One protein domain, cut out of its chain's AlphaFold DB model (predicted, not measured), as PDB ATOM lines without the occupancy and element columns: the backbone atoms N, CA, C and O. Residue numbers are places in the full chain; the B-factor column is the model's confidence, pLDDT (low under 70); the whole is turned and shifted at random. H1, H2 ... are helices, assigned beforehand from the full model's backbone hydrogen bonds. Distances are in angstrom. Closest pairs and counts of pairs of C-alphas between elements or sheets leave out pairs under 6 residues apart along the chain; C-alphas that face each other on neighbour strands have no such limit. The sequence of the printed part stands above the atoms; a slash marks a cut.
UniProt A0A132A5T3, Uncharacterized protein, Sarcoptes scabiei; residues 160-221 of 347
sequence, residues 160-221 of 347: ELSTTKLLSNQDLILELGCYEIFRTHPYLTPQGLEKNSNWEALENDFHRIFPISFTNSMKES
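AT A GLANCE: This is residues 160 to 221 of the 347 residues of an uncharacterized protein of Sarcoptes scabiei (UniProt A0A132A5T3). The long helix H2 makes one side of a flat-sided loop of chain, with the short helices H1 and H3 beyond its two ends; from H3 the chain folds back through H4 and H5 over the side of H2, and H5 ends up near H1. The link of residues 205 to 211 dips toward H2 between H4 and H5, and no two helices touch. The printed part has 62 residues with five named helices, H1 to H5 in order, and no named strand; the class is all helix. It is compact, with a radius of gyration of the C-alphas of 12.1 A, and elongated, spanning 33 by 21 by 17 A.

IN THESE COORDINATES: H2, residues 170 to 184, is 20.8 A long and begins at C-alpha 170 (32.047, 5.974, 18.813). Before it comes H1, residues 163 to 168, 8.7 A long, beginning at C-alpha 163 (35.069, 8.104, 9.287). After it come H3, residues 190 to 193, 5.4 A, H4, residues 196 to 204, 12.6 A, and H5, residues 212 to 219, 10.5 A, ending at C-alpha 219 (30.410, 20.092, 14.549).

HOW THE PARTS SIT: H2 and H1 meet only through their link. H2 is only just apart from H4, at 8.5 A between closest C-alphas, and only just apart from H5, at 8.4 A. H1 and H5 are close but not clearly touching, about perpendicular at 89 degrees; their closest C-alphas, of Leu 166 and Phe 214, are 6.7 A apart. H3 and H4 are close but not clearly touching, with the closest C-alphas, of Leu 193 and Trp 199, 5.8 A apart. In H1, H2, H4 and H5 every O i to N i+4 pair is within hydrogen-bond range; H3 is too short for such a pair.

THE WHOLE: The C-alphas farthest apart, of Thr 164 and Tyr 187, are 34.3 A apart. The printed part has no cut and no long link; the link from H4 to H5 is short, the others tight. Mean pLDDT of the printed part is 78.2, with residues 161 to 165, 167 and 217 to 221 under 70.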
ATOM      1  N   GLU A 160      44.078  11.052  14.044       74.00
ATOM      2  CA  GLU A 160      43.402  11.231  12.762       74.00
ATOM      3  C   GLU A 160      42.719   9.918  12.362       74.00
ATOM      4  O   GLU A 160      43.292   9.049  11.703       74.00
ATOM      5  N   LEU A 161      41.478   9.737  12.814       68.75
ATOM      6  CA  LEU A 161      40.687   8.557  12.485       68.75
ATOM      7  C   LEU A 161      39.881   8.796  11.203       68.75
ATOM      8  O   LEU A 161      39.227   9.822  11.036       68.75
ATOM      9  N   SER A 162      39.872   7.803  10.311       65.69
ATOM     10  CA  SER A 162      38.917   7.745   9.198       65.69
ATOM     11  C   SER A 162      37.479   7.673   9.720       65.69
ATOM     12  O   SER A 162      37.251   7.046  10.759       65.69
ATOM     13  N   THR A 163      36.503   8.156   8.948       61.06
ATOM     14  CA  THR A 163      35.069   8.104   9.287       61.06
ATOM     15  C   THR A 163      34.603   6.720   9.752       61.06
ATOM     16  O   THR A 163      33.949   6.606  10.781       61.06
ATOM     17  N   THR A 164      35.005   5.641   9.073       55.72
ATOM     18  CA  THR A 164      34.625   4.265   9.447       55.72
ATOM     19  C   THR A 164      35.131   3.860  10.836       55.72
ATOM     20  O   THR A 164      34.411   3.215  11.596       55.72
ATOM     21  N   LYS A 165      36.358   4.259  11.192       68.50
ATOM     22  CA  LYS A 165      36.950   3.980  12.512       68.50
ATOM     23  C   LYS A 165      36.338   4.839  13.614       68.50
ATOM     24  O   LYS A 165      36.191   4.332  14.719       68.50
ATOM     25  N   LEU A 166      35.979   6.090  13.314       70.19
ATOM     26  CA  LEU A 166      35.244   6.949  14.248       70.19
ATOM     27  C   LEU A 166      33.898   6.317  14.603       70.19
ATOM     28  O   LEU A 166      33.610   6.146  15.780       70.19
ATOM     29  N   LEU A 167      33.129   5.891  13.596       63.81
ATOM     30  CA  LEU A 167      31.819   5.264  13.803       63.81
ATOM     31  C   LEU A 167      31.923   3.936  14.560       63.81
ATOM     32  O   LEU A 167      31.164   3.694  15.489       63.81
ATOM     33  N   SER A 168      32.897   3.092  14.210       71.94
ATOM     34  CA  SER A 168      33.057   1.776  14.851       71.94
ATOM     35  C   SER A 168      33.499   1.855  16.318       71.94
ATOM     36  O   SER A 168      33.330   0.885  17.046       71.94
ATOM     37  N   ASN A 169      34.093   2.975  16.746       77.94
ATOM     38  CA  ASN A 169      34.589   3.177  18.114       77.94
ATOM     39  C   ASN A 169      33.883   4.343  18.820       77.94
ATOM     40  O   ASN A 169      34.409   4.863  19.803       77.94
ATOM     41  N   GLN A 170      32.732   4.785  18.312       82.00
ATOM     42  CA  GLN A 170      32.047   5.974  18.813       82.00
ATOM     43  C   GLN A 170      31.730   5.858  20.306       82.00
ATOM     44  O   GLN A 170      32.040   6.780  21.055       82.00
ATOM     45  N   ASP A 171      31.190   4.719  20.741       82.88
ATOM     46  CA  ASP A 171      30.828   4.494  22.145       82.88
ATOM     47  C   ASP A 171      32.052   4.571  23.064       82.88
ATOM     48  O   ASP A 171      32.020   5.262  24.077       82.88
ATOM     49  N   LEU A 172      33.170   3.956  22.661       87.25
ATOM     50  CA  LEU A 172      34.424   4.012  23.413       87.25
ATOM     51  C   LEU A 172      34.983   5.441  23.483       87.25
ATOM     52  O   LEU A 172      35.455   5.873  24.529       87.25
ATOM     53  N   ILE A 173      34.939   6.191  22.379       87.50
ATOM     54  CA  ILE A 173      35.396   7.589  22.346       87.50
ATOM     55  C   ILE A 173      34.548   8.449  23.290       87.50
ATOM     56  O   ILE A 173      35.098   9.283  24.011       87.50
ATOM     57  N   LEU A 174      33.228   8.238  23.301       87.00
ATOM     58  CA  LEU A 174      32.306   8.922  24.205       87.00
ATOM     59  C   LEU A 174      32.584   8.562  25.665       87.00
ATOM     60  O   LEU A 174      32.696   9.462  26.492       87.00
ATOM     61  N   GLU A 175      32.767   7.280  25.968       90.25
ATOM     62  CA  GLU A 175      33.075   6.792  27.312       90.25
ATOM     63  C   GLU A 175      34.386   7.392  27.848       90.25
ATOM     64  O   GLU A 175      34.419   7.942  28.951       90.25
ATOM     65  N   LEU A 176      35.452   7.379  27.041       90.88
ATOM     66  CA  LEU A 176      36.732   8.007  27.385       90.88
ATOM     67  C   LEU A 176      36.592   9.520  27.600       90.88
ATOM     68  O   LEU A 176      37.165  10.064  28.545       90.88
ATOM     69  N   GLY A 177      35.794  10.195  26.770       88.69
ATOM     70  CA  GLY A 177      35.476  11.606  26.966       88.69
ATOM     71  C   GLY A 177      34.730  11.859  28.273       88.69
ATOM     72  O   GLY A 177      35.078  12.786  28.999       88.69
ATOM     73  N   CYS A 178      33.762  11.014  28.636       86.62
ATOM     74  CA  CYS A 178      33.069  11.106  29.921       86.62
ATOM     75  C   CYS A 178      34.040  10.973  31.101       86.62
ATOM     76  O   CYS A 178      33.965  11.775  32.032       86.62
ATOM     77  N   TYR A 179      34.985  10.027  31.057       90.25
ATOM     78  CA  TYR A 179      36.024   9.920  32.086       90.25
ATOM     79  C   TYR A 179      36.878  11.191  32.192       90.25
ATOM     80  O   TYR A 179      37.147  11.660  33.301       90.25
ATOM     81  N   GLU A 180      37.256  11.793  31.062       90.50
ATOM     82  CA  GLU A 180      38.016  13.047  31.050       90.50
ATOM     83  C   GLU A 180      37.195  14.233  31.586       90.50
ATOM     84  O   GLU A 180      37.731  15.065  32.322       90.50
ATOM     85  N   ILE A 181      35.886  14.286  31.308       88.25
ATOM     86  CA  ILE A 181      34.964  15.278  31.883       88.25
ATOM     87  C   ILE A 181      34.913  15.127  33.401       88.25
ATOM     88  O   ILE A 181      35.137  16.103  34.110       88.25
ATOM     89  N   PHE A 182      34.694  13.914  33.917       86.94
ATOM     90  CA  PHE A 182      34.668  13.678  35.364       86.94
ATOM     91  C   PHE A 182      35.980  14.073  36.045       86.94
ATOM     92  O   PHE A 182      35.974  14.578  37.169       86.94
ATOM     93  N   ARG A 183      37.112  13.877  35.365       88.12
ATOM     94  CA  ARG A 183      38.436  14.225  35.884       88.12
ATOM     95  C   ARG A 183      38.695  15.735  35.886       88.12
ATOM     96  O   ARG A 183      39.278  16.251  36.838       88.12
ATOM     97  N   THR A 184      38.321  16.435  34.817       87.06
ATOM     98  CA  THR A 184      38.598  17.874  34.630       87.06
ATOM     99  C   THR A 184      37.550  18.769  35.283       87.06
ATOM    100  O   THR A 184      37.876  19.853  35.760       87.06
ATOM    101  N   HIS A 185      36.316  18.282  35.372       86.12
ATOM    102  CA  HIS A 185      35.157  18.983  35.900       86.12
ATOM    103  C   HIS A 185      34.458  18.145  36.987       86.12
ATOM    104  O   HIS A 185      33.285  17.799  36.846       86.12
ATOM    105  N   PRO A 186      35.131  17.836  38.113       84.44
ATOM    106  CA  PRO A 186      34.588  16.957  39.157       84.44
ATOM    107  C   PRO A 186      33.303  17.486  39.825       84.44
ATOM    108  O   PRO A 186      32.629  16.753  40.544       84.44
ATOM    109  N   TYR A 187      32.959  18.758  39.603       81.81
ATOM    110  CA  TYR A 187      31.734  19.396  40.085       81.81
ATOM    111  C   TYR A 187      30.539  19.250  39.125       81.81
ATOM    112  O   TYR A 187      29.412  19.559  39.517       81.81
ATOM    113  N   LEU A 188      30.754  18.819  37.877       82.69
ATOM    114  CA  LEU A 188      29.671  18.599  36.918       82.69
ATOM    115  C   LEU A 188      28.989  17.263  37.222       82.69
ATOM    116  O   LEU A 188      29.471  16.190  36.871       82.69
ATOM    117  N   THR A 189      27.838  17.338  37.888       81.12
ATOM    118  CA  THR A 189      26.936  16.192  38.048       81.12
ATOM    119  C   THR A 189      26.140  15.952  36.757       81.12
ATOM    120  O   THR A 189      26.001  16.879  35.954       81.12
ATOM    121  N   PRO A 190      25.533  14.763  36.565       76.75
ATOM    122  CA  PRO A 190      24.628  14.521  35.436       76.75
ATOM    123  C   PRO A 190      23.514  15.576  35.321       76.75
ATOM    124  O   PRO A 190      23.262  16.099  34.245       76.75
ATOM    125  N   GLN A 191      22.936  15.987  36.454       76.50
ATOM    126  CA  GLN A 191      21.934  17.065  36.532       76.50
ATOM    127  C   GLN A 191      22.523  18.445  36.197       76.50
ATOM    128  O   GLN A 191      21.838  19.334  35.702       76.50
ATOM    129  N   GLY A 192      23.810  18.651  36.481       74.31
ATOM    130  CA  GLY A 192      24.529  19.867  36.120       74.31
ATOM    131  C   GLY A 192      24.692  20.034  34.610       74.31
ATOM    132  O   GLY A 192      24.715  21.173  34.147       74.31
ATOM    133  N   LEU A 193      24.764  18.935  33.853       71.56
ATOM    134  CA  LEU A 193      24.864  18.944  32.388       71.56
ATOM    135  C   LEU A 193      23.530  19.259  31.693       71.56
ATOM    136  O   LEU A 193      23.544  19.691  30.547       71.56
ATOM    137  N   GLU A 194      22.394  19.138  32.390       73.31
ATOM    138  CA  GLU A 194      21.081  19.570  31.874       73.31
ATOM    139  C   GLU A 194      20.967  21.103  31.761       73.31
ATOM    140  O   GLU A 194      20.069  21.626  31.102       73.31
ATOM    141  N   LYS A 195      21.875  21.857  32.398       77.00
ATOM    142  CA  LYS A 195      21.923  23.319  32.281       77.00
ATOM    143  C   LYS A 195      22.684  23.728  31.021       77.00
ATOM    144  O   LYS A 195      23.903  23.568  30.967       77.00
ATOM    145  N   ASN A 196      21.996  24.384  30.084       72.88
ATOM    146  CA  ASN A 196      22.574  24.855  28.815       72.88
ATOM    147  C   ASN A 196      23.896  25.629  28.973       72.88
ATOM    148  O   ASN A 196      24.821  25.403  28.207       72.88
ATOM    149  N   SER A 197      24.043  26.474  30.000       77.31
ATOM    150  CA  SER A 197      25.284  27.235  30.232       77.31
ATOM    151  C   SER A 197      26.499  26.355  30.555       77.31
ATOM    152  O   SER A 197      27.623  26.682  30.189       77.31
ATOM    153  N   ASN A 198      26.284  25.242  31.264       77.94
ATOM    154  CA  ASN A 198      27.351  24.291  31.577       77.94
ATOM    155  C   ASN A 198      27.717  23.469  30.341       77.94
ATOM    156  O   ASN A 198      28.885  23.144  30.145       77.94
ATOM    157  N   TRP A 199      26.724  23.167  29.502       75.81
ATOM    158  CA  TRP A 199      26.940  22.494  28.230       75.81
ATOM    159  C   TRP A 199      27.725  23.364  27.241       75.81
ATOM    160  O   TRP A 199      28.706  22.896  26.676       75.81
ATOM    161  N   GLU A 200      27.376  24.646  27.104       77.50
ATOM    162  CA  GLU A 200      28.108  25.603  26.259       77.50
ATOM    163  C   GLU A 200      29.569  25.767  26.700       77.50
ATOM    164  O   GLU A 200      30.481  25.815  25.872       77.50
ATOM    165  N   ALA A 201      29.819  25.831  28.013       78.44
ATOM    166  CA  ALA A 201      31.178  25.874  28.545       78.44
ATOM    167  C   ALA A 201      31.970  24.613  28.161       78.44
ATOM    168  O   ALA A 201      33.113  24.714  27.720       78.44
ATOM    169  N   LEU A 202      31.338  23.441  28.264       82.56
ATOM    170  CA  LEU A 202      31.956  22.167  27.920       82.56
ATOM    171  C   LEU A 202      32.229  22.030  26.418       82.56
ATOM    172  O   LEU A 202      33.289  21.546  26.027       82.56
ATOM    173  N   GLU A 203      31.303  22.483  25.573       80.31
ATOM    174  CA  GLU A 203      31.421  22.428  24.113       80.31
ATOM    175  C   GLU A 203      32.648  23.201  23.605       80.31
ATOM    176  O   GLU A 203      33.362  22.743  22.705       80.31
ATOM    177  N   ASN A 204      32.966  24.333  24.242       81.88
ATOM    178  CA  ASN A 204      34.187  25.087  23.955       81.88
ATOM    179  C   ASN A 204      35.464  24.275  24.244       81.88
ATOM    180  O   ASN A 204      36.467  24.417  23.535       81.88
ATOM    181  N   ASP A 205      35.409  23.361  25.213       83.75
ATOM    182  CA  ASP A 205      36.521  22.515  25.646       83.75
ATOM    183  C   ASP A 205      36.540  21.120  25.006       83.75
ATOM    184  O   ASP A 205      37.443  20.336  25.286       83.75
ATOM    185  N   PHE A 206      35.646  20.805  24.062       85.00
ATOM    186  CA  PHE A 206      35.623  19.488  23.401       85.00
ATOM    187  C   PHE A 206      36.951  19.095  22.747       85.00
ATOM    188  O   PHE A 206      37.318  17.924  22.749       85.00
ATOM    189  N   HIS A 207      37.716  20.062  22.243       82.12
ATOM    190  CA  HIS A 207      39.056  19.832  21.687       82.12
ATOM    191  C   HIS A 207      40.091  19.345  22.725       82.12
ATOM    192  O   HIS A 207      41.196  18.955  22.353       82.12
ATOM    193  N   ARG A 208      39.748  19.405  24.018       84.81
ATOM    194  CA  ARG A 208      40.513  18.906  25.173       84.81
ATOM    195  C   ARG A 208      39.888  17.657  25.797       84.81
ATOM    196  O   ARG A 208      40.369  17.218  26.831       84.81
ATOM    197  N   ILE A 209      38.809  17.137  25.214       87.44
ATOM    198  CA  ILE A 209      38.044  15.987  25.723       87.44
ATOM    199  C   ILE A 209      37.998  14.870  24.675       87.44
ATOM    200  O   ILE A 209      38.036  13.691  25.017       87.44
ATOM    201  N   PHE A 210      37.966  15.227  23.392       88.25
ATOM    202  CA  PHE A 210      37.812  14.297  22.283       88.25
ATOM    203  C   PHE A 210      38.857  14.528  21.178       88.25
ATOM    204  O   PHE A 210      39.370  15.641  21.032       88.25
ATOM    205  N   PRO A 211      39.135  13.511  20.333       87.38
ATOM    206  CA  PRO A 211      40.005  13.662  19.172       87.38
ATOM    207  C   PRO A 211      39.520  14.755  18.216       87.38
ATOM    208  O   PRO A 211      38.318  14.915  17.989       87.38
ATOM    209  N   ILE A 212      40.450  15.477  17.586       80.00
ATOM    210  CA  ILE A 212      40.118  16.560  16.637       80.00
ATOM    211  C   ILE A 212      39.250  16.032  15.483       80.00
ATOM    212  O   ILE A 212      38.273  16.665  15.087       80.00
ATOM    213  N   SER A 213      39.559  14.834  14.983       77.88
ATOM    214  CA  SER A 213      38.775  14.172  13.934       77.88
ATOM    215  C   SER A 213      37.324  13.897  14.363       77.88
ATOM    216  O   SER A 213      36.401  14.081  13.570       77.88
ATOM    217  N   PHE A 214      37.108  13.541  15.632       81.75
ATOM    218  CA  PHE A 214      35.783  13.301  16.200       81.75
ATOM    219  C   PHE A 214      35.020  14.606  16.450       81.75
ATOM    220  O   PHE A 214      33.880  14.739  16.013       81.75
ATOM    221  N   THR A 215      35.653  15.613  17.054       78.88
ATOM    222  CA  THR A 215      35.009  16.918  17.304       78.88
ATOM    223  C   THR A 215      34.595  17.627  16.016       78.88
ATOM    224  O   THR A 215      33.509  18.200  15.956       78.88
ATOM    225  N   ASN A 216      35.399  17.539  14.954       75.38
ATOM    226  CA  ASN A 216      35.017  18.054  13.640       75.38
ATOM    227  C   ASN A 216      33.793  17.314  13.077       75.38
ATOM    228  O   ASN A 216      32.872  17.955  12.577       75.38
ATOM    229  N   SER A 217      33.727  15.986  13.234       68.44
ATOM    230  CA  SER A 217      32.554  15.205  12.814       68.44
ATOM    231  C   SER A 217      31.280  15.559  13.599       68.44
ATOM    232  O   SER A 217      30.186  15.568  13.035       68.44
ATOM    233  N   MET A 218      31.418  15.931  14.878       64.50
ATOM    234  CA  MET A 218      30.313  16.404  15.719       64.50
ATOM    235  C   MET A 218      29.831  17.803  15.311       64.50
ATOM    236  O   MET A 218      28.629  18.048  15.253       64.50
ATOM    237  N   LYS A 219      30.749  18.722  14.980       59.81
ATOM    238  CA  LYS A 219      30.410  20.092  14.549       59.81
ATOM    239  C   LYS A 219      29.717  20.140  13.185       59.81
ATOM    240  O   LYS A 219      28.904  21.026  12.941       59.81
ATOM    241  N   GLU A 220      30.006  19.189  12.298       52.94
ATOM    242  CA  GLU A 220      29.385  19.101  10.966       52.94
ATOM    243  C   GLU A 220      28.028  18.373  10.949       52.94
ATOM    244  O   GLU A 220      27.316  18.384   9.933       52.94
ATOM    245  N   SER A 221      27.639  17.770  12.074       46.19
ATOM    246  CA  SER A 221      26.324  17.172  12.273       46.19
ATOM    247  C   SER A 221      26.012  17.033  13.756       46.19
ATOM    248  O   SER A 221      26.515  16.127  14.418       46.19
TER     249      SER A 221